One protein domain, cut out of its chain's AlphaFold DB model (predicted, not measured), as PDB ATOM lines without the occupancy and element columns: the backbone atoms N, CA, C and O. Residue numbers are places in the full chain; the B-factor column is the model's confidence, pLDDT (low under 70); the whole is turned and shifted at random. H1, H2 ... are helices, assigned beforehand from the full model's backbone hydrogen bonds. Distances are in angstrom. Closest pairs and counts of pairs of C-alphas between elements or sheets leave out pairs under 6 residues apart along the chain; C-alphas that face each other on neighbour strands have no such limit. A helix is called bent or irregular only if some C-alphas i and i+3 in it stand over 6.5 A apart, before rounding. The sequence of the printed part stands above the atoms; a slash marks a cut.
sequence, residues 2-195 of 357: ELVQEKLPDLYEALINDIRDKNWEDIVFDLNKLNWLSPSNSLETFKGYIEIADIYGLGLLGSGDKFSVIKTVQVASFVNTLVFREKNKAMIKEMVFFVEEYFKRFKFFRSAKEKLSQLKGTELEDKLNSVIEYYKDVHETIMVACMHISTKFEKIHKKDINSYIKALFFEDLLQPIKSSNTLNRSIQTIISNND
ATOM      1  N   GLU A   2     289.259 346.617 310.704       57.62
ATOM      2  CA  GLU A   2     289.609 345.760 311.858       57.62
ATOM      3  C   GLU A   2     290.493 346.458 312.906       57.62
ATOM      4  O   GLU A   2     290.116 346.505 314.066       57.62
ATOM      5  N   LEU A   3     291.588 347.120 312.504       58.28
ATOM      6  CA  LEU A   3     292.498 347.799 313.447       58.28
ATOM      7  C   LEU A   3     291.837 348.933 314.254       58.28
ATOM      8  O   LEU A   3     292.204 349.175 315.399       58.28
ATOM      9  N   VAL A   4     290.894 349.660 313.645       57.09
ATOM     10  CA  VAL A   4     290.219 350.777 314.319       57.09
ATOM     11  C   VAL A   4     289.211 350.239 315.333       57.09
ATOM     12  O   VAL A   4     289.157 350.732 316.453       57.09
ATOM     13  N   GLN A   5     288.473 349.191 314.962       61.50
ATOM     14  CA  GLN A   5     287.520 348.518 315.847       61.50
ATOM     15  C   GLN A   5     288.221 347.767 316.991       61.50
ATOM     16  O   GLN A   5     287.749 347.817 318.120       61.50
ATOM     17  N   GLU A   6     289.372 347.138 316.729       65.06
ATOM     18  CA  GLU A   6     290.181 346.413 317.722       65.06
ATOM     19  C   GLU A   6     290.702 347.330 318.837       65.06
ATOM     20  O   GLU A   6     290.751 346.941 319.998       65.06
ATOM     21  N   LYS A   7     291.099 348.556 318.487       61.59
ATOM     22  CA  LYS A   7     291.762 349.497 319.402       61.59
ATOM     23  C   LYS A   7     290.811 350.472 320.092       61.59
ATOM     24  O   LYS A   7     291.238 351.207 320.981       61.59
ATOM     25  N   LEU A   8     289.543 350.487 319.689       62.12
ATOM     26  CA  LEU A   8     288.535 351.370 320.260       62.12
ATOM     27  C   LEU A   8     288.317 351.113 321.770       62.12
ATOM     28  O   LEU A   8     288.297 352.093 322.512       62.12
ATOM     29  N   PRO A   9     288.240 349.858 322.268       65.69
ATOM     30  CA  PRO A   9     288.134 349.587 323.706       65.69
ATOM     31  C   PRO A   9     289.339 350.092 324.514       65.69
ATOM     32  O   PRO A   9     289.146 350.767 325.521       65.69
ATOM     33  N   ASP A  10     290.568 349.859 324.032       65.75
ATOM     34  CA  ASP A  10     291.802 350.349 324.675       65.75
ATOM     35  C   ASP A  10     291.813 351.885 324.773       65.75
ATOM     36  O   ASP A  10     292.227 352.463 325.780       65.75
ATOM     37  N   LEU A  11     291.346 352.563 323.716       64.44
ATOM     38  CA  LEU A  11     291.218 354.018 323.692       64.44
ATOM     39  C   LEU A  11     290.192 354.499 324.724       64.44
ATOM     40  O   LEU A  11     290.452 355.477 325.420       64.44
ATOM     41  N   TYR A  12     289.056 353.813 324.854       64.56
ATOM     42  CA  TYR A  12     288.052 354.135 325.865       64.56
ATOM     43  C   TYR A  12     288.581 353.960 327.291       64.56
ATOM     44  O   TYR A  12     288.411 354.866 328.105       64.56
ATOM     45  N   GLU A  13     289.263 352.853 327.593       65.88
ATOM     46  CA  GLU A  13     289.879 352.650 328.911       65.88
ATOM     47  C   GLU A  13     290.930 353.724 329.222       65.88
ATOM     48  O   GLU A  13     290.994 354.243 330.339       65.88
ATOM     49  N   ALA A  14     291.733 354.112 328.230       64.06
ATOM     50  CA  ALA A  14     292.704 355.187 328.377       64.06
ATOM     51  C   ALA A  14     292.043 356.552 328.630       64.06
ATOM     52  O   ALA A  14     292.469 357.285 329.521       64.06
ATOM     53  N   LEU A  15     290.979 356.876 327.892       64.06
ATOM     54  CA  LEU A  15     290.214 358.112 328.069       64.06
ATOM     55  C   LEU A  15     289.566 358.191 329.456       64.06
ATOM     56  O   LEU A  15     289.596 359.244 330.085       64.06
ATOM     57  N   ILE A  16     289.036 357.076 329.963       63.12
ATOM     58  CA  ILE A  16     288.488 357.000 331.325       63.12
ATOM     59  C   ILE A  16     289.573 357.303 332.369       63.12
ATOM     60  O   ILE A  16     289.289 357.932 333.386       63.12
ATOM     61  N   ASN A  17     290.820 356.889 332.129       64.81
ATOM     62  CA  ASN A  17     291.928 357.106 333.061       64.81
ATOM     63  C   ASN A  17     292.505 358.527 333.028       64.81
ATOM     64  O   ASN A  17     292.831 359.058 334.090       64.81
ATOM     65  N   ASP A  18     292.601 359.140 331.851       61.84
ATOM     66  CA  ASP A  18     293.176 360.481 331.682       61.84
ATOM     67  C   ASP A  18     292.174 361.607 331.953       61.84
ATOM     68  O   ASP A  18     292.560 362.744 332.225       61.84
ATOM     69  N   ILE A  19     290.877 361.303 331.888       62.97
ATOM     70  CA  ILE A  19     289.804 362.294 331.950       62.97
ATOM     71  C   ILE A  19     288.851 362.021 333.132       62.97
ATOM     72  O   ILE A  19     287.668 362.348 333.082       62.97
ATOM     73  N   ARG A  20     289.373 361.444 334.226       58.75
ATOM     74  CA  ARG A  20     288.596 361.023 335.414       58.75
ATOM     75  C   ARG A  20     287.700 362.112 336.013       58.75
ATOM     76  O   ARG A  20     286.669 361.785 336.589       58.75
ATOM     77  N   ASP A  21     288.066 363.380 335.836       61.19
ATOM     78  CA  ASP A  21     287.338 364.529 336.378       61.19
ATOM     79  C   ASP A  21     286.397 365.217 335.365       61.19
ATOM     80  O   ASP A  21     285.874 366.294 335.663       61.19
ATOM     81  N   LYS A  22     286.171 364.660 334.161       64.19
ATOM     82  CA  LYS A  22     285.202 365.228 333.198       64.19
ATOM     83  C   LYS A  22     283.954 364.371 333.036       64.19
ATOM     84  O   LYS A  22     283.963 363.161 333.228       64.19
ATOM     85  N   ASN A  23     282.871 365.038 332.646       66.25
ATOM     86  CA  ASN A  23     281.580 364.416 332.399       66.25
ATOM     87  C   ASN A  23     281.671 363.420 331.227       66.25
ATOM     88  O   ASN A  23     282.109 363.764 330.128       66.25
ATOM     89  N   TRP A  24     281.235 362.181 331.462       61.22
ATOM     90  CA  TRP A  24     281.210 361.123 330.453       61.22
ATOM     91  C   TRP A  24     280.286 361.449 329.275       61.22
ATOM     92  O   TRP A  24     280.592 361.092 328.138       61.22
ATOM     93  N   GLU A  25     279.192 362.174 329.520       64.88
ATOM     94  CA  GLU A  25     278.299 362.646 328.460       64.88
ATOM     95  C   GLU A  25     279.020 363.613 327.519       64.88
ATOM     96  O   GLU A  25     278.846 363.501 326.310       64.88
ATOM     97  N   ASP A  26     279.900 364.473 328.042       66.56
ATOM     98  CA  ASP A  26     280.702 365.401 327.236       66.56
ATOM     99  C   ASP A  26     281.752 364.649 326.408       66.56
ATOM    100  O   ASP A  26     281.971 364.971 325.246       66.56
ATOM    101  N   ILE A  27     282.371 363.600 326.962       66.44
ATOM    102  CA  ILE A  27     283.343 362.760 326.237       66.44
ATOM    103  C   ILE A  27     282.654 361.988 325.106       66.44
ATOM    104  O   ILE A  27     283.163 361.927 323.987       66.44
ATOM    105  N   VAL A  28     281.490 361.393 325.373       64.62
ATOM    106  CA  VAL A  28     280.708 360.666 324.363       64.62
ATOM    107  C   VAL A  28     280.142 361.628 323.321       64.62
ATOM    108  O   VAL A  28     280.140 361.306 322.131       64.62
ATOM    109  N   PHE A  29     279.679 362.803 323.742       68.88
ATOM    110  CA  PHE A  29     279.230 363.866 322.851       68.88
ATOM    111  C   PHE A  29     280.361 364.328 321.938       68.88
ATOM    112  O   PHE A  29     280.150 364.373 320.723       68.88
ATOM    113  N   ASP A  30     281.545 364.575 322.512       70.62
ATOM    114  CA  ASP A  30     282.770 364.874 321.786       70.62
ATOM    115  C   ASP A  30     282.969 363.767 320.746       70.62
ATOM    116  O   ASP A  30     282.690 363.987 319.576       70.62
ATOM    117  N   LEU A  31     283.287 362.533 321.146       68.56
ATOM    118  CA  LEU A  31     283.594 361.413 320.240       68.56
ATOM    119  C   LEU A  31     282.546 361.154 319.134       68.56
ATOM    120  O   LEU A  31     282.916 360.789 318.012       68.56
ATOM    121  N   ASN A  32     281.254 361.363 319.412       68.69
ATOM    122  CA  ASN A  32     280.182 361.265 318.417       68.69
ATOM    123  C   ASN A  32     280.227 362.394 317.386       68.69
ATOM    124  O   ASN A  32     280.144 362.133 316.185       68.69
ATOM    125  N   LYS A  33     280.390 363.647 317.829       65.25
ATOM    126  CA  LYS A  33     280.580 364.799 316.933       65.25
ATOM    127  C   LYS A  33     281.813 364.640 316.041       65.25
ATOM    128  O   LYS A  33     281.835 365.198 314.949       65.25
ATOM    129  N   LEU A  34     282.792 363.852 316.484       61.88
ATOM    130  CA  LEU A  34     284.032 363.555 315.758       61.88
ATOM    131  C   LEU A  34     283.905 362.420 314.745       61.88
ATOM    132  O   LEU A  34     284.866 362.130 314.033       61.88
ATOM    133  N   ASN A  35     282.746 361.754 314.696       63.56
ATOM    134  CA  ASN A  35     282.521 360.542 313.911       63.56
ATOM    135  C   ASN A  35     283.580 359.445 314.171       63.56
ATOM    136  O   ASN A  35     283.878 358.612 313.316       63.56
ATOM    137  N   TRP A  36     284.173 359.452 315.368       67.19
ATOM    138  CA  TRP A  36     285.265 358.558 315.758       67.19
ATOM    139  C   TRP A  36     284.805 357.221 316.310       67.19
ATOM    140  O   TRP A  36     285.602 356.290 316.395       67.19
ATOM    141  N   LEU A  37     283.524 357.112 316.653       53.09
ATOM    142  CA  LEU A  37     282.947 355.876 317.173       53.09
ATOM    143  C   LEU A  37     282.565 354.886 316.065       53.09
ATOM    144  O   LEU A  37     282.440 353.697 316.338       53.09
ATOM    145  N   SER A  38     282.459 355.359 314.816       57.47
ATOM    146  CA  SER A  38     282.126 354.536 313.640       57.47
ATOM    147  C   SER A  38     282.974 354.825 312.380       57.47
ATOM    148  O   SER A  38     282.423 354.911 311.280       57.47
ATOM    149  N   PRO A  39     284.308 354.977 312.460       62.38
ATOM    150  CA  PRO A  39     285.134 355.225 311.284       62.38
ATOM    151  C   PRO A  39     285.243 353.964 310.419       62.38
ATOM    152  O   PRO A  39     285.687 352.899 310.848       62.38
ATOM    153  N   SER A  40     284.888 354.094 309.145       66.62
ATOM    154  CA  SER A  40     284.968 352.993 308.178       66.62
ATOM    155  C   SER A  40     286.417 352.581 307.871       66.62
ATOM    156  O   SER A  40     286.696 351.415 307.565       66.62
ATOM    157  N   ASN A  41     287.370 353.519 307.967       77.81
ATOM    158  CA  ASN A  41     288.784 353.304 307.659       77.81
ATOM    159  C   ASN A  41     289.718 354.357 308.318       77.81
ATOM    160  O   ASN A  41     289.271 355.277 309.008       77.81
ATOM    161  N   SER A  42     291.035 354.206 308.114       82.44
ATOM    162  CA  SER A  42     292.067 355.105 308.662       82.44
ATOM    163  C   SER A  42     291.973 356.536 308.115       82.44
ATOM    164  O   SER A  42     292.270 357.481 308.842       82.44
ATOM    165  N   LEU A  43     291.521 356.711 306.866       86.75
ATOM    166  CA  LEU A  43     291.342 358.015 306.229       86.75
ATOM    167  C   LEU A  43     290.241 358.821 306.924       86.75
ATOM    168  O   LEU A  43     290.478 359.976 307.251       86.75
ATOM    169  N   GLU A  44     289.077 358.232 307.192       84.00
ATOM    170  CA  GLU A  44     287.983 358.939 307.879       84.00
ATOM    171  C   GLU A  44     288.357 359.310 309.320       84.00
ATOM    172  O   GLU A  44     288.089 360.426 309.760       84.00
ATOM    173  N   THR A  45     289.078 358.431 310.025       81.94
ATOM    174  CA  THR A  45     289.586 358.741 311.376       81.94
ATOM    175  C   THR A  45     290.573 359.913 311.340       81.94
ATOM    176  O   THR A  45     290.485 360.836 312.151       81.94
ATOM    177  N   PHE A  46     291.494 359.897 310.371       87.31
ATOM    178  CA  PHE A  46     292.467 360.964 310.159       87.31
ATOM    179  C   PHE A  46     291.795 362.298 309.810       87.31
ATOM    180  O   PHE A  46     292.118 363.317 310.418       87.31
ATOM    181  N   LYS A  47     290.830 362.293 308.878       88.75
ATOM    182  CA  LYS A  47     290.042 363.482 308.520       88.75
ATOM    183  C   LYS A  47     289.339 364.063 309.738       88.75
ATOM    184  O   LYS A  47     289.485 365.255 309.993       88.75
ATOM    185  N   GLY A  48     288.670 363.201 310.509       85.06
ATOM    186  CA  GLY A  48     288.031 363.580 311.760       85.06
ATOM    187  C   GLY A  48     289.022 364.277 312.683       85.06
ATOM    188  O   GLY A  48     288.776 365.401 313.084       85.06
ATOM    189  N   TYR A  49     290.199 363.697 312.934       86.38
ATOM    190  CA  TYR A  49     291.189 364.313 313.829       86.38
ATOM    191  C   TYR A  49     291.664 365.703 313.382       86.38
ATOM    192  O   TYR A  49     291.756 366.618 314.201       86.38
ATOM    193  N   ILE A  50     291.917 365.891 312.088       88.38
ATOM    194  CA  ILE A  50     292.276 367.207 311.542       88.38
ATOM    195  C   ILE A  50     291.118 368.205 311.686       88.38
ATOM    196  O   ILE A  50     291.352 369.370 312.009       88.38
ATOM    197  N   GLU A  51     289.877 367.756 311.495       87.12
ATOM    198  CA  GLU A  51     288.688 368.590 311.673       87.12
ATOM    199  C   GLU A  51     288.499 369.060 313.115       87.12
ATOM    200  O   GLU A  51     288.094 370.198 313.356       87.12
ATOM    201  N   ILE A  52     288.873 368.236 314.089       82.19
ATOM    202  CA  ILE A  52     288.810 368.610 315.506       82.19
ATOM    203  C   ILE A  52     289.791 369.703 315.824       82.19
ATOM    204  O   ILE A  52     289.442 370.587 316.590       82.19
ATOM    205  N   ALA A  53     290.996 369.673 315.256       85.19
ATOM    206  CA  ALA A  53     291.964 370.733 315.505       85.19
ATOM    207  C   ALA A  53     291.357 372.114 315.184       85.19
ATOM    208  O   ALA A  53     291.519 373.061 315.953       85.19
ATOM    209  N   ASP A  54     290.581 372.207 314.100       87.06
ATOM    210  CA  ASP A  54     289.849 373.420 313.729       87.06
ATOM    211  C   ASP A  54     288.727 373.752 314.725       87.06
ATOM    212  O   ASP A  54     288.648 374.869 315.241       87.06
ATOM    213  N   ILE A  55     287.875 372.775 315.054       84.06
ATOM    214  CA  ILE A  55     286.731 372.992 315.954       84.06
ATOM    215  C   ILE A  55     287.187 373.323 317.381       84.06
ATOM    216  O   ILE A  55     286.655 374.238 318.004       84.06
ATOM    217  N   TYR A  56     288.205 372.633 317.885       84.44
ATOM    218  CA  TYR A  56     288.856 372.921 319.156       84.44
ATOM    219  C   TYR A  56     289.379 374.362 319.182       84.44
ATOM    220  O   TYR A  56     289.067 375.112 320.109       84.44
ATOM    221  N   GLY A  57     290.081 374.794 318.126       86.19
ATOM    222  CA  GLY A  57     290.498 376.187 317.968       86.19
ATOM    223  C   GLY A  57     289.315 377.163 318.009       86.19
ATOM    224  O   GLY A  57     289.364 378.183 318.700       86.19
ATOM    225  N   LEU A  58     288.211 376.855 317.320       87.00
ATOM    226  CA  LEU A  58     286.988 377.667 317.364       87.00
ATOM    227  C   LEU A  58     286.361 377.727 318.764       87.00
ATOM    228  O   LEU A  58     285.897 378.799 319.171       87.00
ATOM    229  N   GLY A  59     286.350 376.616 319.498       83.56
ATOM    230  CA  GLY A  59     285.876 376.542 320.880       83.56
ATOM    231  C   GLY A  59     286.710 377.419 321.813       83.56
ATOM    232  O   GLY A  59     286.159 378.196 322.596       83.56
ATOM    233  N   LEU A  60     288.039 377.399 321.661       83.50
ATOM    234  CA  LEU A  60     288.955 378.284 322.392       83.50
ATOM    235  C   LEU A  60     288.723 379.770 322.087       83.50
ATOM    236  O   LEU A  60     288.818 380.622 322.973       83.50
ATOM    237  N   LEU A  61     288.345 380.100 320.850       85.38
ATOM    238  CA  LEU A  61     287.965 381.464 320.484       85.38
ATOM    239  C   LEU A  61     286.625 381.910 321.093       85.38
ATOM    240  O   LEU A  61     286.298 383.096 320.974       85.38
ATOM    241  N   GLY A  62     285.869 381.013 321.735       81.00
ATOM    242  CA  GLY A  62     284.542 381.269 322.304       81.00
ATOM    243  C   GLY A  62     283.400 381.104 321.298       81.00
ATOM    244  O   GLY A  62     282.380 381.768 321.428       81.00
ATOM    245  N   SER A  63     283.596 380.301 320.248       63.47
ATOM    246  CA  SER A  63     282.672 380.158 319.104       63.47
ATOM    247  C   SER A  63     282.082 378.748 318.930       63.47
ATOM    248  O   SER A  63     281.456 378.492 317.906       63.47
ATOM    249  N   GLY A  64     282.267 377.829 319.880       62.56
ATOM    250  CA  GLY A  64     281.773 376.455 319.743       62.56
ATOM    251  C   GLY A  64     282.093 375.548 320.930       62.56
ATOM    252  O   GLY A  64     282.506 376.026 321.989       62.56
ATOM    253  N   ASP A  65     281.909 374.247 320.714       63.12
ATOM    254  CA  ASP A  65     282.112 373.184 321.702       63.12
ATOM    255  C   ASP A  65     283.607 373.013 322.049       63.12
ATOM    256  O   ASP A  65     284.489 373.118 321.189       63.12
ATOM    257  N   LYS A  66     283.917 372.763 323.328       63.22
ATOM    258  CA  LYS A  66     285.292 372.547 323.803       63.22
ATOM    259  C   LYS A  66     285.615 371.054 323.796       63.22
ATOM    260  O   LYS A  66     285.395 370.379 324.794       63.22
ATOM    261  N   PHE A  67     286.214 370.583 322.704       69.81
ATOM    262  CA  PHE A  67     286.645 369.190 322.535       69.81
ATOM    263  C   PHE A  67     287.854 368.861 323.400       69.81
ATOM    264  O   PHE A  67     289.006 368.876 322.966       69.81
ATOM    265  N   SER A  68     287.598 368.598 324.670       66.12
ATOM    266  CA  SER A  68     288.643 368.451 325.674       66.12
ATOM    267  C   SER A  68     289.382 367.110 325.558       66.12
ATOM    268  O   SER A  68     290.494 366.973 326.072       66.12
ATOM    269  N   VAL A  69     288.776 366.152 324.849       69.62
ATOM    270  CA  VAL A  69     289.325 364.833 324.516       69.62
ATOM    271  C   VAL A  69     290.564 364.940 323.618       69.62
ATOM    272  O   VAL A  69     291.468 364.115 323.741       69.62
ATOM    273  N   ILE A  70     290.679 365.977 322.779       72.12
ATOM    274  CA  ILE A  70     291.805 366.120 321.837       72.12
ATOM    275  C   ILE A  70     293.163 366.329 322.529       72.12
ATOM    276  O   ILE A  70     294.197 365.981 321.965       72.12
ATOM    277  N   LYS A  71     293.164 366.849 323.766       71.69
ATOM    278  CA  LYS A  71     294.378 367.035 324.581       71.69
ATOM    279  C   LYS A  71     294.923 365.736 325.173       71.69
ATOM    280  O   LYS A  71     295.977 365.743 325.799       71.69
ATOM    281  N   THR A  72     294.195 364.639 325.018       71.88
ATOM    282  CA  THR A  72     294.561 363.355 325.609       71.88
ATOM    283  C   THR A  72     295.647 362.708 324.760       71.88
ATOM    284  O   THR A  72     295.451 362.462 323.565       71.88
ATOM    285  N   VAL A  73     296.800 362.413 325.362       68.94
ATOM    286  CA  VAL A  73     297.982 361.877 324.656       68.94
ATOM    287  C   VAL A  73     297.645 360.584 323.907       68.94
ATOM    288  O   VAL A  73     298.150 360.332 322.814       68.94
ATOM    289  N   GLN A  74     296.745 359.776 324.454       72.81
ATOM    290  CA  GLN A  74     296.339 358.480 323.925       72.81
ATOM    291  C   GLN A  74     295.502 358.623 322.657       72.81
ATOM    292  O   GLN A  74     295.630 357.797 321.759       72.81
ATOM    293  N   VAL A  75     294.734 359.704 322.522       74.69
ATOM    294  CA  VAL A  75     294.003 360.013 321.289       74.69
ATOM    295  C   VAL A  75     294.977 360.359 320.166       74.69
ATOM    296  O   VAL A  75     294.895 359.806 319.068       74.69
ATOM    297  N   ALA A  76     295.938 361.237 320.451       76.44
ATOM    298  CA  ALA A  76     296.973 361.603 319.494       76.44
ATOM    299  C   ALA A  76     297.832 360.381 319.104       76.44
ATOM    300  O   ALA A  76     298.085 360.145 317.923       76.44
ATOM    301  N   SER A  77     298.207 359.551 320.084       75.06
ATOM    302  CA  SER A  77     298.943 358.293 319.893       75.06
ATOM    303  C   SER A  77     298.168 357.273 319.055       75.06
ATOM    304  O   SER A  77     298.740 356.595 318.195       75.06
ATOM    305  N   PHE A  78     296.856 357.171 319.270       78.19
ATOM    306  CA  PHE A  78     295.985 356.293 318.503       78.19
ATOM    307  C   PHE A  78     295.966 356.684 317.024       78.19
ATOM    308  O   PHE A  78     296.277 355.856 316.165       78.19
ATOM    309  N   VAL A  79     295.697 357.957 316.719       79.38
ATOM    310  CA  VAL A  79     295.698 358.463 315.336       79.38
ATOM    311  C   VAL A  79     297.070 358.309 314.693       79.38
ATOM    312  O   VAL A  79     297.173 357.830 313.566       79.38
ATOM    313  N   ASN A  80     298.129 358.634 315.428       80.06
ATOM    314  CA  ASN A  80     299.501 358.442 314.985       80.06
ATOM    315  C   ASN A  80     299.762 356.975 314.577       80.06
ATOM    316  O   ASN A  80     300.173 356.706 313.445       80.06
ATOM    317  N   THR A  81     299.408 356.021 315.443       80.19
ATOM    318  CA  THR A  81     299.562 354.582 315.181       80.19
ATOM    319  C   THR A  81     298.766 354.132 313.955       80.19
ATOM    320  O   THR A  81     299.263 353.329 313.159       80.19
ATOM    321  N   LEU A  82     297.546 354.646 313.778       83.38
ATOM    322  CA  LEU A  82     296.711 354.345 312.616       83.38
ATOM    323  C   LEU A  82     297.355 354.819 311.312       83.38
ATOM    324  O   LEU A  82     297.460 354.037 310.368       83.38
ATOM    325  N   VAL A  83     297.814 356.073 311.261       83.19
ATOM    326  CA  VAL A  83     298.449 356.640 310.061       83.19
ATOM    327  C   VAL A  83     299.782 355.943 309.777       83.19
ATOM    328  O   VAL A  83     300.076 355.635 308.625       83.19
ATOM    329  N   PHE A  84     300.570 355.630 310.810       84.50
ATOM    330  CA  PHE A  84     301.834 354.902 310.673       84.50
ATOM    331  C   PHE A  84     301.659 353.508 310.058       84.50
ATOM    332  O   PHE A  84     302.465 353.081 309.230       84.50
ATOM    333  N   ARG A  85     300.617 352.777 310.476       84.75
ATOM    334  CA  ARG A  85     300.351 351.405 310.018       84.75
ATOM    335  C   ARG A  85     299.658 351.337 308.660       84.75
ATOM    336  O   ARG A  85     299.574 350.243 308.099       84.75
ATOM    337  N   GLU A  86     299.177 352.457 308.125       88.94
ATOM    338  CA  GLU A  86     298.523 352.485 306.823       88.94
ATOM    339  C   GLU A  86     299.525 352.162 305.703       88.94
ATOM    340  O   GLU A  86     300.549 352.822 305.533       88.94
ATOM    341  N   LYS A  87     299.228 351.125 304.913       88.25
ATOM    342  CA  LYS A  87     300.077 350.661 303.800       88.25
ATOM    343  C   LYS A  87     299.459 350.959 302.435       88.25
ATOM    344  O   LYS A  87     300.150 350.879 301.414       88.25
ATOM    345  N   ASN A  88     298.175 351.309 302.390       91.31
ATOM    346  CA  ASN A  88     297.470 351.634 301.164       91.31
ATOM    347  C   ASN A  88     297.920 353.002 300.628       91.31
ATOM    348  O   ASN A  88     297.565 354.066 301.136       91.31
ATOM    349  N   LYS A  89     298.682 352.972 299.529       91.50
ATOM    350  CA  LYS A  89     299.211 354.177 298.874       91.50
ATOM    351  C   LYS A  89     298.117 355.136 298.388       91.50
ATOM    352  O   LYS A  89     298.387 356.335 298.337       91.50
ATOM    353  N   ALA A  90     296.938 354.634 298.012       92.81
ATOM    354  CA  ALA A  90     295.817 355.479 297.598       92.81
ATOM    355  C   ALA A  90     295.277 356.276 298.791       92.81
ATOM    356  O   ALA A  90     295.180 357.495 298.705       92.81
ATOM    357  N   MET A  91     295.084 355.619 299.938       91.50
ATOM    358  CA  MET A  91     294.623 356.274 301.166       91.50
ATOM    359  C   MET A  91     295.618 357.313 301.683       91.50
ATOM    360  O   MET A  91     295.225 358.433 301.985       91.50
ATOM    361  N   ILE A  92     296.919 356.999 301.706       91.88
ATOM    362  CA  ILE A  92     297.960 357.970 302.094       91.88
ATOM    363  C   ILE A  92     297.937 359.192 301.168       91.88
ATOM    364  O   ILE A  92     298.102 360.328 301.613       91.88
ATOM    365  N   LYS A  93     297.747 358.973 299.861       94.50
ATOM    366  CA  LYS A  93     297.642 360.059 298.883       94.50
ATOM    367  C   LYS A  93     296.395 360.911 299.152       94.50
ATOM    368  O   LYS A  93     296.507 362.131 299.129       94.50
ATOM    369  N   GLU A  94     295.255 360.297 299.454       95.69
ATOM    370  CA  GLU A  94     294.027 361.008 299.831       95.69
ATOM    371  C   GLU A  94     294.174 361.803 301.133       95.69
ATOM    372  O   GLU A  94     293.737 362.949 301.177       95.69
ATOM    373  N   MET A  95     294.848 361.260 302.154       94.81
ATOM    374  CA  MET A  95     295.168 361.996 303.387       94.81
ATOM    375  C   MET A  95     295.968 363.267 303.075       94.81
ATOM    376  O   MET A  95     295.636 364.341 303.565       94.81
ATOM    377  N   VAL A  96     296.991 363.162 302.217       94.69
ATOM    378  CA  VAL A  96     297.821 364.307 301.806       94.69
ATOM    379  C   VAL A  96     296.992 365.393 301.112       94.69
ATOM    380  O   VAL A  96     297.084 366.555 301.503       94.69
ATOM    381  N   PHE A  97     296.161 365.028 300.129       95.25
ATOM    382  CA  PHE A  97     295.301 366.000 299.440       95.25
ATOM    383  C   PHE A  97     294.259 366.615 300.366       95.25
ATOM    384  O   PHE A  97     293.996 367.813 300.287       95.25
ATOM    385  N   PHE A  98     293.692 365.811 301.265       94.75
ATOM    386  CA  PHE A  98     292.748 366.306 302.250       94.75
ATOM    387  C   PHE A  98     293.377 367.382 303.137       94.75
ATOM    388  O   PHE A  98     292.754 368.419 303.318       94.75
ATOM    389  N   VAL A  99     294.602 367.187 303.643       93.12
ATOM    390  CA  VAL A  99     295.278 368.192 304.487       93.12
ATOM    391  C   VAL A  99     295.424 369.529 303.765       93.12
ATOM    392  O   VAL A  99     295.104 370.568 304.338       93.12
ATOM    393  N   GLU A 100     295.873 369.518 302.507       91.88
ATOM    394  CA  GLU A 100     296.022 370.752 301.726       91.88
ATOM    395  C   GLU A 100     294.672 371.459 301.521       91.88
ATOM    396  O   GLU A 100     294.555 372.658 301.779       91.88
ATOM    397  N   GLU A 101     293.646 370.726 301.081       92.19
ATOM    398  CA  GLU A 101     292.297 371.271 300.885       92.19
ATOM    399  C   GLU A 101     291.691 371.782 302.195       92.19
ATOM    400  O   GLU A 101     291.034 372.823 302.226       92.19
ATOM    401  N   TYR A 102     291.944 371.078 303.294       91.19
ATOM    402  CA  TYR A 102     291.432 371.440 304.602       91.19
ATOM    403  C   TYR A 102     292.051 372.739 305.121       91.19
ATOM    404  O   TYR A 102     291.336 373.624 305.589       91.19
ATOM    405  N   PHE A 103     293.363 372.907 304.966       89.56
ATOM    406  CA  PHE A 103     294.058 374.132 305.357       89.56
ATOM    407  C   PHE A 103     293.560 375.377 304.615       89.56
ATOM    408  O   PHE A 103     293.494 376.446 305.219       89.56
ATOM    409  N   LYS A 104     293.122 375.255 303.356       88.56
ATOM    410  CA  LYS A 104     292.512 376.375 302.610       88.56
ATOM    411  C   LYS A 104     291.182 376.852 303.209       88.56
ATOM    412  O   LYS A 104     290.787 377.993 302.985       88.56
ATOM    413  N   ARG A 105     290.477 375.991 303.952       89.06
ATOM    414  CA  ARG A 105     289.147 376.260 304.535       89.06
ATOM    415  C   ARG A 105     289.129 376.254 306.067       89.06
ATOM    416  O   ARG A 105     288.051 376.166 306.653       89.06
ATOM    417  N   PHE A 106     290.298 376.348 306.695       89.44
ATOM    418  CA  PHE A 106     290.479 376.247 308.143       89.44
ATOM    419  C   PHE A 106     289.773 377.405 308.873       89.44
ATOM    420  O   PHE A 106     290.161 378.574 308.752       89.44
ATOM    421  N   LYS A 107     288.695 377.104 309.601       90.50
ATOM    422  CA  LYS A 107     287.756 378.108 310.125       90.50
ATOM    423  C   LYS A 107     288.333 378.914 311.283       90.50
ATOM    424  O   LYS A 107     288.011 380.096 311.410       90.50
ATOM    425  N   PHE A 108     289.193 378.318 312.101       91.69
ATOM    426  CA  PHE A 108     289.857 378.952 313.231       91.69
ATOM    427  C   PHE A 108     290.598 380.218 312.801       91.69
ATOM    428  O   PHE A 108     290.358 381.278 313.377       91.69
ATOM    429  N   PHE A 109     291.425 380.154 311.748       91.44
ATOM    430  CA  PHE A 109     292.170 381.325 311.267       91.44
ATOM    431  C   PHE A 109     291.237 382.426 310.761       91.44
ATOM    432  O   PHE A 109     291.452 383.602 311.056       91.44
ATOM    433  N   ARG A 110     290.162 382.051 310.058       91.12
ATOM    434  CA  ARG A 110     289.146 383.002 309.595       91.12
ATOM    435  C   ARG A 110     288.460 383.706 310.768       91.12
ATOM    436  O   ARG A 110     288.416 384.933 310.795       91.12
ATOM    437  N   SER A 111     287.990 382.947 311.757       92.69
ATOM    438  CA  SER A 111     287.317 383.495 312.939       92.69
ATOM    439  C   SER A 111     288.260 384.335 313.806       92.69
ATOM    440  O   SER A 111     287.873 385.399 314.289       92.69
ATOM    441  N   ALA A 112     289.515 383.904 313.968       93.56
ATOM    442  CA  ALA A 112     290.539 384.665 314.675       93.56
ATOM    443  C   ALA A 112     290.794 386.014 313.994       93.56
ATOM    444  O   ALA A 112     290.821 387.042 314.667       93.56
ATOM    445  N   LYS A 113     290.916 386.028 312.662       91.94
ATOM    446  CA  LYS A 113     291.118 387.250 311.877       91.94
ATOM    447  C   LYS A 113     289.951 388.219 312.022       91.94
ATOM    448  O   LYS A 113     290.172 389.396 312.294       91.94
ATOM    449  N   GLU A 114     288.723 387.722 311.879       91.19
ATOM    450  CA  GLU A 114     287.503 388.518 312.055       91.19
ATOM    451  C   GLU A 114     287.459 389.142 313.457       91.19
ATOM    452  O   GLU A 114     287.321 390.360 313.574       91.19
ATOM    453  N   LYS A 115     287.690 388.347 314.510       91.62
ATOM    454  CA  LYS A 115     287.709 388.827 315.903       91.62
ATOM    455  C   LYS A 115     288.806 389.863 316.149       91.62
ATOM    456  O   LYS A 115     288.510 390.933 316.661       91.62
ATOM    457  N   LEU A 116     290.053 389.586 315.764       92.31
ATOM    458  CA  LEU A 116     291.176 390.505 316.000       92.31
ATOM    459  C   LEU A 116     291.019 391.824 315.232       92.31
ATOM    460  O   LEU A 116     291.401 392.870 315.745       92.31
ATOM    461  N   SER A 117     290.413 391.806 314.038       89.75
ATOM    462  CA  SER A 117     290.202 393.023 313.238       89.75
ATOM    463  C   SER A 117     289.280 394.062 313.893       89.75
ATOM    464  O   SER A 117     289.325 395.238 313.533       89.75
ATOM    465  N   GLN A 118     288.456 393.639 314.856       90.25
ATOM    466  CA  GLN A 118     287.487 394.487 315.554       90.25
ATOM    467  C   GLN A 118     288.055 395.113 316.837       90.25
ATOM    468  O   GLN A 118     287.424 395.999 317.412       90.25
ATOM    469  N   LEU A 119     289.239 394.681 317.278       90.62
ATOM    470  CA  LEU A 119     289.837 395.057 318.559       90.62
ATOM    471  C   LEU A 119     290.959 396.083 318.386       90.62
ATOM    472  O   LEU A 119     291.602 396.167 317.338       90.62
ATOM    473  N   LYS A 120     291.230 396.863 319.439       88.81
ATOM    474  CA  LYS A 120     292.334 397.838 319.493       88.81
ATOM    475  C   LYS A 120     292.958 397.885 320.888       88.81
ATOM    476  O   LYS A 120     292.361 397.428 321.858       88.81
ATOM    477  N   GLY A 121     294.148 398.479 320.991       87.06
ATOM    478  CA  GLY A 121     294.802 398.739 322.277       87.06
ATOM    479  C   GLY A 121     295.056 397.466 323.091       87.06
ATOM    480  O   GLY A 121     295.481 396.454 322.539       87.06
ATOM    481  N   THR A 122     294.797 397.528 324.395       88.06
ATOM    482  CA  THR A 122     295.030 396.419 325.336       88.06
ATOM    483  C   THR A 122     294.147 395.203 325.050       88.06
ATOM    484  O   THR A 122     294.619 394.080 325.135       88.06
ATOM    485  N   GLU A 123     292.901 395.406 324.613       90.31
ATOM    486  CA  GLU A 123     291.991 394.301 324.281       90.31
ATOM    487  C   GLU A 123     292.490 393.489 323.075       90.31
ATOM    488  O   GLU A 123     292.422 392.257 323.063       90.31
ATOM    489  N   LEU A 124     293.053 394.174 322.069       90.88
ATOM    490  CA  LEU A 124     293.714 393.515 320.943       90.88
ATOM    491  C   LEU A 124     294.943 392.731 321.404       90.88
ATOM    492  O   LEU A 124     295.145 391.614 320.943       90.88
ATOM    493  N   GLU A 125     295.753 393.303 322.292       89.31
ATOM    494  CA  GLU A 125     296.949 392.654 322.829       89.31
ATOM    495  C   GLU A 125     296.607 391.353 323.574       89.31
ATOM    496  O   GLU A 125     297.142 390.292 323.243       89.31
ATOM    497  N   ASP A 126     295.656 391.410 324.506       89.94
ATOM    498  CA  ASP A 126     295.215 390.257 325.296       89.94
ATOM    499  C   ASP A 126     294.607 389.166 324.409       89.94
ATOM    500  O   ASP A 126     294.920 387.970 324.535       89.94
ATOM    501  N   LYS A 127     293.755 389.568 323.455       92.75
ATOM    502  CA  LYS A 127     293.140 388.613 322.535       92.75
ATOM    503  C   LYS A 127     294.162 388.018 321.577       92.75
ATOM    504  O   LYS A 127     294.084 386.824 321.304       92.75
ATOM    505  N   LEU A 128     295.121 388.806 321.095       92.38
ATOM    506  CA  LEU A 128     296.193 388.331 320.228       92.38
ATOM    507  C   LEU A 128     297.058 387.291 320.943       92.38
ATOM    508  O   LEU A 128     297.289 386.225 320.379       92.38
ATOM    509  N   ASN A 129     297.468 387.552 322.187       90.38
ATOM    510  CA  ASN A 129     298.201 386.577 323.000       90.38
ATOM    511  C   ASN A 129     297.409 385.275 323.162       90.38
ATOM    512  O   ASN A 129     297.946 384.194 322.934       90.38
ATOM    513  N   SER A 130     296.108 385.373 323.449       92.50
ATOM    514  CA  SER A 130     295.234 384.197 323.536       92.50
ATOM    515  C   SER A 130     295.190 383.419 322.216       92.50
ATOM    516  O   SER A 130     295.345 382.204 322.204       92.50
ATOM    517  N   VAL A 131     295.020 384.112 321.084       94.00
ATOM    518  CA  VAL A 131     295.001 383.497 319.746       94.00
ATOM    519  C   VAL A 131     296.329 382.807 319.424       94.00
ATOM    520  O   VAL A 131     296.312 381.737 318.818       94.00
ATOM    521  N   ILE A 132     297.463 383.387 319.824       91.19
ATOM    522  CA  ILE A 132     298.796 382.795 319.640       91.19
ATOM    523  C   ILE A 132     298.926 381.495 320.441       91.19
ATOM    524  O   ILE A 132     299.385 380.496 319.893       91.19
ATOM    525  N   GLU A 133     298.500 381.478 321.705       89.19
ATOM    526  CA  GLU A 133     298.505 380.251 322.514       89.19
ATOM    527  C   GLU A 133     297.581 379.181 321.915       89.19
ATOM    528  O   GLU A 133     297.973 378.028 321.761       89.19
ATOM    529  N   TYR A 134     296.389 379.570 321.463       91.69
ATOM    530  CA  TYR A 134     295.454 378.648 320.813       91.69
ATOM    531  C   TYR A 134     296.007 378.088 319.504       91.69
ATOM    532  O   TYR A 134     295.836 376.908 319.209       91.69
ATOM    533  N   TYR A 135     296.706 378.918 318.730       92.44
ATOM    534  CA  TYR A 135     297.410 378.474 317.536       92.44
ATOM    535  C   TYR A 135     298.457 377.403 317.854       92.44
ATOM    536  O   TYR A 135     298.549 376.444 317.096       92.44
ATOM    537  N   LYS A 136     299.222 377.533 318.949       87.12
ATOM    538  CA  LYS A 136     300.222 376.524 319.340       87.12
ATOM    539  C   LYS A 136     299.570 375.168 319.601       87.12
ATOM    540  O   LYS A 136     300.023 374.183 319.027       87.12
ATOM    541  N   ASP A 137     298.473 375.139 320.360       84.56
ATOM    542  CA  ASP A 137     297.723 373.901 320.630       84.56
ATOM    543  C   ASP A 137     297.213 373.252 319.324       84.56
ATOM    544  O   ASP A 137     297.343 372.042 319.106       84.56
ATOM    545  N   VAL A 138     296.631 374.060 318.429       88.94
ATOM    546  CA  VAL A 138     296.103 373.595 317.135       88.94
ATOM    547  C   VAL A 138     297.230 373.107 316.218       88.94
ATOM    548  O   VAL A 138     297.103 372.073 315.562       88.94
ATOM    549  N   HIS A 139     298.344 373.837 316.173       88.44
ATOM    550  CA  HIS A 139     299.523 373.492 315.384       88.44
ATOM    551  C   HIS A 139     300.117 372.161 315.837       88.44
ATOM    552  O   HIS A 139     300.306 371.277 315.001       88.44
ATOM    553  N   GLU A 140     300.338 371.987 317.139       83.69
ATOM    554  CA  GLU A 140     300.878 370.754 317.714       83.69
ATOM    555  C   GLU A 140     300.003 369.549 317.358       83.69
ATOM    556  O   GLU A 140     300.497 368.565 316.803       83.69
ATOM    557  N   THR A 141     298.692 369.677 317.568       83.50
ATOM    558  CA  THR A 141     297.692 368.663 317.209       83.50
ATOM    559  C   THR A 141     297.850 368.216 315.753       83.50
ATOM    560  O   THR A 141     298.007 367.029 315.454       83.50
ATOM    561  N   ILE A 142     297.856 369.167 314.817       87.44
ATOM    562  CA  ILE A 142     297.946 368.860 313.386       87.44
ATOM    563  C   ILE A 142     299.289 368.211 313.043       87.44
ATOM    564  O   ILE A 142     299.331 367.256 312.260       87.44
ATOM    565  N   MET A 143     300.388 368.703 313.623       85.25
ATOM    566  CA  MET A 143     301.722 368.164 313.373       85.25
ATOM    567  C   MET A 143     301.840 366.707 313.823       85.25
ATOM    568  O   MET A 143     302.434 365.907 313.096       85.25
ATOM    569  N   VAL A 144     301.235 366.347 314.958       78.25
ATOM    570  CA  VAL A 144     301.209 364.961 315.443       78.25
ATOM    571  C   VAL A 144     300.451 364.055 314.475       78.25
ATOM    572  O   VAL A 144     300.978 363.017 314.076       78.25
ATOM    573  N   ALA A 145     299.261 364.453 314.024       82.69
ATOM    574  CA  ALA A 145     298.492 363.643 313.077       82.69
ATOM    575  C   ALA A 145     299.200 363.482 311.727       82.69
ATOM    576  O   ALA A 145     299.155 362.423 311.100       82.69
ATOM    577  N   CYS A 146     299.872 364.537 311.272       85.06
ATOM    578  CA  CYS A 146     300.455 364.584 309.941       85.06
ATOM    579  C   CYS A 146     301.886 364.033 309.853       85.06
ATOM    580  O   CYS A 146     302.426 363.933 308.745       85.06
ATOM    581  N   MET A 147     302.529 363.675 310.969       83.00
ATOM    582  CA  MET A 147     303.968 363.381 310.980       83.00
ATOM    583  C   MET A 147     304.377 362.269 310.000       83.00
ATOM    584  O   MET A 147     305.399 362.382 309.323       83.00
ATOM    585  N   HIS A 148     303.543 361.238 309.840       84.44
ATOM    586  CA  HIS A 148     303.818 360.098 308.957       84.44
ATOM    587  C   HIS A 148     303.543 360.368 307.474       84.44
ATOM    588  O   HIS A 148     304.074 359.664 306.614       84.44
ATOM    589  N   ILE A 149     302.776 361.414 307.155       86.88
ATOM    590  CA  ILE A 149     302.516 361.833 305.772       86.88
ATOM    591  C   ILE A 149     303.360 363.042 305.349       86.88
ATOM    592  O   ILE A 149     303.413 363.350 304.158       86.88
ATOM    593  N   SER A 150     304.073 363.691 306.279       82.88
ATOM    594  CA  SER A 150     304.802 364.948 306.051       82.88
ATOM    595  C   SER A 150     305.780 364.884 304.871       82.88
ATOM    596  O   SER A 150     305.736 365.724 303.976       82.88
ATOM    597  N   THR A 151     306.608 363.837 304.781       81.12
ATOM    598  CA  THR A 151     307.548 363.669 303.653       81.12
ATOM    599  C   THR A 151     306.829 363.486 302.314       81.12
ATOM    600  O   THR A 151     307.330 363.894 301.264       81.12
ATOM    601  N   LYS A 152     305.661 362.831 302.308       89.50
ATOM    602  CA  LYS A 152     304.883 362.618 301.082       89.50
ATOM    603  C   LYS A 152     304.188 363.908 300.651       89.50
ATOM    604  O   LYS A 152     304.205 364.209 299.459       89.50
ATOM    605  N   PHE A 153     303.653 364.654 301.613       90.44
ATOM    606  CA  PHE A 153     303.088 365.983 301.417       90.44
ATOM    607  C   PHE A 153     304.117 366.922 300.780       90.44
ATOM    608  O   PHE A 153     303.869 367.451 299.701       90.44
ATOM    609  N   GLU A 154     305.320 367.025 301.353       85.69
ATOM    610  CA  GLU A 154     306.392 367.878 300.823       85.69
ATOM    611  C   GLU A 154     306.787 367.494 299.388       85.69
ATOM    612  O   GLU A 154     306.957 368.350 298.518       85.69
ATOM    613  N   LYS A 155     306.865 366.192 299.084       90.44
ATOM    614  CA  LYS A 155     307.172 365.721 297.725       90.44
ATOM    615  C   LYS A 155     306.122 366.143 296.695       90.44
ATOM    616  O   LYS A 155     306.513 366.453 295.563       90.44
ATOM    617  N   ILE A 156     304.840 366.112 297.069       91.75
ATOM    618  CA  ILE A 156     303.700 366.445 296.200       91.75
ATOM    619  C   ILE A 156     303.549 367.964 296.066       91.75
ATOM    620  O   ILE A 156     303.540 368.464 294.945       91.75
ATOM    621  N   HIS A 157     303.504 368.691 297.182       87.56
ATOM    622  CA  HIS A 157     303.165 370.119 297.218       87.56
ATOM    623  C   HIS A 157     304.387 371.051 297.210       87.56
ATOM    624  O   HIS A 157     304.227 372.267 297.189       87.56
ATOM    625  N   LYS A 158     305.614 370.509 297.231       87.81
ATOM    626  CA  LYS A 158     306.886 371.270 297.273       87.81
ATOM    627  C   LYS A 158     306.997 372.242 298.453       87.81
ATOM    628  O   LYS A 158     307.762 373.201 298.405       87.81
ATOM    629  N   LYS A 159     306.235 371.980 299.511       81.88
ATOM    630  CA  LYS A 159     306.183 372.742 300.755       81.88
ATOM    631  C   LYS A 159     305.836 371.772 301.873       81.88
ATOM    632  O   LYS A 159     304.950 370.939 301.689       81.88
ATOM    633  N   ASP A 160     306.529 371.841 303.001       85.88
ATOM    634  CA  ASP A 160     306.212 371.003 304.154       85.88
ATOM    635  C   ASP A 160     304.991 371.543 304.925       85.88
ATOM    636  O   ASP A 160     304.643 372.725 304.852       85.88
ATOM    637  N   ILE A 161     304.333 370.652 305.669       83.25
ATOM    638  CA  ILE A 161     303.091 370.932 306.409       83.25
ATOM    639  C   ILE A 161     303.301 372.038 307.450       83.25
ATOM    640  O   ILE A 161     302.470 372.940 307.568       83.25
ATOM    641  N   ASN A 162     304.432 372.018 308.159       83.25
ATOM    642  CA  ASN A 162     304.745 373.007 309.189       83.25
ATOM    643  C   ASN A 162     304.856 374.409 308.575       83.25
ATOM    644  O   ASN A 162     304.215 375.346 309.049       83.25
ATOM    645  N   SER A 163     305.595 374.546 307.473       81.69
ATOM    646  CA  SER A 163     305.690 375.800 306.717       81.69
ATOM    647  C   SER A 163     304.349 376.248 306.134       81.69
ATOM    648  O   SER A 163     304.125 377.446 305.954       81.69
ATOM    649  N   TYR A 164     303.443 375.321 305.808       87.19
ATOM    650  CA  TYR A 164     302.100 375.658 305.334       87.19
ATOM    651  C   TYR A 164     301.271 376.316 306.439       87.19
ATOM    652  O   TYR A 164     300.810 377.443 306.269       87.19
ATOM    653  N   ILE A 165     301.139 375.650 307.587       87.94
ATOM    654  CA  ILE A 165     300.351 376.146 308.723       87.94
ATOM    655  C   ILE A 165     300.945 377.449 309.272       87.94
ATOM    656  O   ILE A 165     300.216 378.386 309.594       87.94
ATOM    657  N   LYS A 166     302.277 377.537 309.345       86.31
ATOM    658  CA  LYS A 166     302.983 378.766 309.728       86.31
ATOM    659  C   LYS A 166     302.672 379.931 308.796       86.31
ATOM    660  O   LYS A 166     302.525 381.045 309.281       86.31
ATOM    661  N   ALA A 167     302.537 379.687 307.493       86.44
ATOM    662  CA  ALA A 167     302.151 380.732 306.550       86.44
ATOM    663  C   ALA A 167     300.711 381.218 306.790       86.44
ATOM    664  O   ALA A 167     300.504 382.423 306.813       86.44
ATOM    665  N   LEU A 168     299.750 380.322 307.056       89.44
ATOM    666  CA  LEU A 168     298.374 380.724 307.402       89.44
ATOM    667  C   LEU A 168     298.339 381.607 308.654       89.44
ATOM    668  O   LEU A 168     297.716 382.665 308.689       89.44
ATOM    669  N   PHE A 169     299.042 381.187 309.700       90.75
ATOM    670  CA  PHE A 169     299.093 381.951 310.938       90.75
ATOM    671  C   PHE A 169     299.809 383.288 310.763       90.75
ATOM    672  O   PHE A 169     299.354 384.328 311.229       90.75
ATOM    673  N   PHE A 170     300.942 383.287 310.080       86.56
ATOM    674  CA  PHE A 170     301.753 384.479 310.009       86.56
ATOM    675  C   PHE A 170     301.296 385.440 308.906       86.56
ATOM    676  O   PHE A 170     300.993 386.600 309.188       86.56
ATOM    677  N   GLU A 171     301.250 384.976 307.659       85.00
ATOM    678  CA  GLU A 171     300.948 385.816 306.496       85.00
ATOM    679  C   GLU A 171     299.460 386.185 306.457       85.00
ATOM    680  O   GLU A 171     299.125 387.340 306.201       85.00
ATOM    681  N   ASP A 172     298.553 385.253 306.771       87.19
ATOM    682  CA  ASP A 172     297.117 385.519 306.600       87.19
ATOM    683  C   ASP A 172     296.453 386.134 307.838       87.19
ATOM    684  O   ASP A 172     295.452 386.855 307.693       87.19
ATOM    685  N   LEU A 173     296.996 385.874 309.036       90.44
ATOM    686  CA  LEU A 173     296.457 386.352 310.313       90.44
ATOM    687  C   LEU A 173     297.304 387.476 310.940       90.44
ATOM    688  O   LEU A 173     296.750 388.537 311.223       90.44
ATOM    689  N   LEU A 174     298.615 387.298 311.148       89.31
ATOM    690  CA  LEU A 174     299.437 388.301 311.849       89.31
ATOM    691  C   LEU A 174     299.847 389.503 310.979       89.31
ATOM    692  O   LEU A 174     299.818 390.638 311.461       89.31
ATOM    693  N   GLN A 175     300.222 389.307 309.709       84.31
ATOM    694  CA  GLN A 175     300.658 390.408 308.830       84.31
ATOM    695  C   GLN A 175     299.604 391.498 308.593       84.31
ATOM    696  O   GLN A 175     299.969 392.680 308.636       84.31
ATOM    697  N   PRO A 176     298.311 391.176 308.393       86.25
ATOM    698  CA  PRO A 176     297.277 392.199 308.281       86.25
ATOM    699  C   PRO A 176     297.170 393.060 309.542       86.25
ATOM    700  O   PRO A 176     296.965 394.267 309.442       86.25
ATOM    701  N   ILE A 177     297.374 392.460 310.720       85.12
ATOM    702  CA  ILE A 177     297.388 393.186 311.995       85.12
ATOM    703  C   ILE A 177     298.626 394.079 312.057       85.12
ATOM    704  O   ILE A 177     298.480 395.257 312.367       85.12
ATOM    705  N   LYS A 178     299.813 393.556 311.695       81.62
ATOM    706  CA  LYS A 178     301.100 394.286 311.667       81.62
ATOM    707  C   LYS A 178     301.071 395.538 310.779       81.62
ATOM    708  O   LYS A 178     301.757 396.510 311.070       81.62
ATOM    709  N   SER A 179     300.292 395.506 309.704       76.12
ATOM    710  CA  SER A 179     300.160 396.621 308.758       76.12
ATOM    711  C   SER A 179     299.148 397.690 309.206       76.12
ATOM    712  O   SER A 179     298.938 398.668 308.493       76.12
ATOM    713  N   SER A 180     298.500 397.523 310.365       74.88
ATOM    714  CA  SER A 180     297.506 398.468 310.878       74.88
ATOM    715  C   SER A 180     298.144 399.685 311.559       74.88
ATOM    716  O   SER A 180     299.002 399.553 312.432       74.88
ATOM    717  N   ASN A 181     297.646 400.885 311.245       56.41
ATOM    718  CA  ASN A 181     298.133 402.163 311.788       56.41
ATOM    719  C   ASN A 181     297.854 402.374 313.294       56.41
ATOM    720  O   ASN A 181     298.222 403.408 313.843       56.41
ATOM    721  N   THR A 182     297.197 401.429 313.976       61.16
ATOM    722  CA  THR A 182     296.814 401.530 315.400       61.16
ATOM    723  C   THR A 182     297.670 400.675 316.340       61.16
ATOM    724  O   THR A 182     297.261 400.407 317.469       61.16
ATOM    725  N   LEU A 183     298.830 400.197 315.886       70.31
ATOM    726  CA  LEU A 183     299.703 399.330 316.678       70.31
ATOM    727  C   LEU A 183     300.525 400.099 317.709       70.31
ATOM    728  O   LEU A 183     301.283 401.007 317.372       70.31
ATOM    729  N   ASN A 184     300.457 399.648 318.959       76.31
ATOM    730  CA  ASN A 184     301.437 400.008 319.975       76.31
ATOM    731  C   ASN A 184     302.692 399.106 319.863       76.31
ATOM    732  O   ASN A 184     302.726 398.099 319.146       76.31
ATOM    733  N   ARG A 185     303.753 399.478 320.586       75.69
ATOM    734  CA  ARG A 185     305.048 398.775 320.553       75.69
ATOM    735  C   ARG A 185     304.964 397.335 321.079       75.69
ATOM    736  O   ARG A 185     305.704 396.474 320.599       75.69
ATOM    737  N   SER A 186     304.082 397.063 322.042       78.75
ATOM    738  CA  SER A 186     303.887 395.721 322.602       78.75
ATOM    739  C   SER A 186     303.333 394.760 321.551       78.75
ATOM    740  O   SER A 186     303.939 393.717 321.317       78.75
ATOM    741  N   ILE A 187     302.288 395.144 320.811       81.12
ATOM    742  CA  ILE A 187     301.708 394.291 319.760       81.12
ATOM    743  C   ILE A 187     302.706 394.048 318.619       81.12
ATOM    744  O   ILE A 187     302.833 392.920 318.139       81.12
ATOM    745  N   GLN A 188     303.482 395.061 318.214       79.25
ATOM    746  CA  GLN A 188     304.558 394.865 317.229       79.25
ATOM    747  C   GLN A 188     305.585 393.825 317.701       79.25
ATOM    748  O   GLN A 188     306.039 392.994 316.910       79.25
ATOM    749  N   THR A 189     305.932 393.857 318.989       76.31
ATOM    750  CA  THR A 189     306.879 392.920 319.604       76.31
ATOM    751  C   THR A 189     306.304 391.506 319.634       76.31
ATOM    752  O   THR A 189     306.985 390.566 319.232       76.31
ATOM    753  N   ILE A 190     305.034 391.353 320.024       79.81
ATOM    754  CA  ILE A 190     304.323 390.068 320.029       79.81
ATOM    755  C   ILE A 190     304.323 389.444 318.630       79.81
ATOM    756  O   ILE A 190     304.706 388.284 318.478       79.81
ATOM    757  N   ILE A 191     303.950 390.211 317.599       81.31
ATOM    758  CA  ILE A 191     303.921 389.710 316.218       81.31
ATOM    759  C   ILE A 191     305.325 389.314 315.754       81.31
ATOM    760  O   ILE A 191     305.492 388.268 315.136       81.31
ATOM    761  N   SER A 192     306.337 390.128 316.061       77.75
ATOM    762  CA  SER A 192     307.712 389.881 315.609       77.75
ATOM    763  C   SER A 192     308.337 388.659 316.288       77.75
ATOM    764  O   SER A 192     309.021 387.886 315.627       77.75
ATOM    765  N   ASN A 193     308.036 388.420 317.569       76.00
ATOM    766  CA  ASN A 193     308.466 387.219 318.292       76.00
ATOM    767  C   ASN A 193     307.845 385.923 317.743       76.00
ATOM    768  O   ASN A 193     308.360 384.841 318.012       76.00
ATOM    769  N   ASN A 194     306.735 386.029 317.010       75.50
ATOM    770  CA  ASN A 194     306.018 384.898 316.428       75.50
ATOM    771  C   ASN A 194     306.141 384.840 314.893       75.50
ATOM    772  O   ASN A 194     305.461 384.023 314.272       75.50
ATOM    773  N   ASP A 195     306.994 385.668 314.268       69.88
ATOM    774  CA  ASP A 195     307.332 385.534 312.846       69.88
ATOM    775  C   ASP A 195     308.164 384.252 312.657       69.88
ATOM    776  O   ASP A 195     309.257 384.142 313.218       69.88
TER     777      ASP A 195
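Overview. This is residues 2 to 195 of the 357 residues of an uncharacterized protein of Stentor coeruleus (UniProt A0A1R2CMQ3). This is a flat, staggered bundle of six helices, in which H3 and H6 lie side by side in one half, H7 and H10 in the other, and the longest helix, H8, runs lengthwise along both, with H5 set against the last residues of H8. H1 and H2 form a loosely attached part at the end where the printed part begins, short H9 stands crosswise beside H6, and H11 folds back beside H8 and H10 at the far end. The printed part has 194 residues with eleven named helices, H1 to H11 in order along the chain, and no named strand, and the class is all helix. The whole is compact, with a radius of gyration of the C-alphas of 18.0 A, and spans 57 by 43 by 22 A.

Along the chain. H1, residues 2 to 18, begins at C-alpha 2 at (289.609, 345.760, 311.858) and is 24.9 A long. It is irregular, with C-alphas 6 and 9 7.1 A apart, and has a kink of 36 degrees near residue 10. H2 is residues 24 to 33, 14.0 A, and H3 is residues 42 to 60, 27.1 A. H4 is residues 68 to 71, H5 residues 73 to 85, 18.2 A, H6 residues 89 to 104, 23.5 A, and H7 residues 107 to 117, 15.4 A. H8, residues 121 to 146, runs 36.8 A from (294.802, 398.739, 322.277) to (300.455, 364.584, 309.941). H9 is residues 150 to 157. H10, residues 161 to 178, is 24.0 A long, with a kink of 31 degrees near residue 172. H11, residues 185 to 193, is 12.3 A long and ends at C-alpha 193 at (308.466, 387.219, 318.292).

Arrangement. H3 and H8 are the hubs, touching five helices each. They touch at a shallow tilt of 12 degrees, opposite ways, the closest C-alphas being those of Ala 53 and Val 138, 5.3 A apart. With residues 43 to 50 alone H3 touches H6, the same way at a shallow tilt of 19 degrees, closest at Leu 43 and Met 95, C-alphas 6.2 A apart. With residues 54 to 58 alone it touches H7, closest at Leu 58 and Phe 108, C-alphas 5.2 A apart. H7 and H8 are a helical hairpin, closest at Leu 116 and Leu 124, C-alphas 6.3 A apart. H10 touches H7, the same way at 18 degrees, with the C-alphas of Lys 113 and Leu 173 5.6 A apart. H5 touches H8 at a steep tilt of 43 degrees, closest at Asn 80 and Ala 145, C-alphas 5.6 A apart. H1 touches H5, closest at Ala 14 and Gln 74, C-alphas 6.6 A apart. H2 touches H4, with the C-alphas of Ile 27 and Val 69 6.6 A apart, and H1 and H2 are near each other. H9 only just touches H6, with 3 pairs of C-alphas within 8 A, closest at Val 96 and Phe 153, 5.5 A. H10 and H11, a helical hairpin, only just touch, with 3 pairs within 8 A, closest at Leu 174 and Ile 191, 6.4 A. Every O i to N i+4 pair is within hydrogen-bond range in H2, H5, H6, H7, H8, H9 and H11; H1 has 11 of 13, H3 14 of 15 and H10 10 of 14, and H4 is too short for such a pair.

Size, cuts and confidence. The two C-alphas farthest apart, those of Glu 2 and Asn 181, are 57.0 A apart. The printed part has no cut. No link is long; those from H2 to H3, H3 to H4 and H10 to H11 are short, and the others are tight. The mean pLDDT of the printed part is 80.3, and 49 residues are under 70, among them residues 2 to 29, 31 to 40 and 63 to 69.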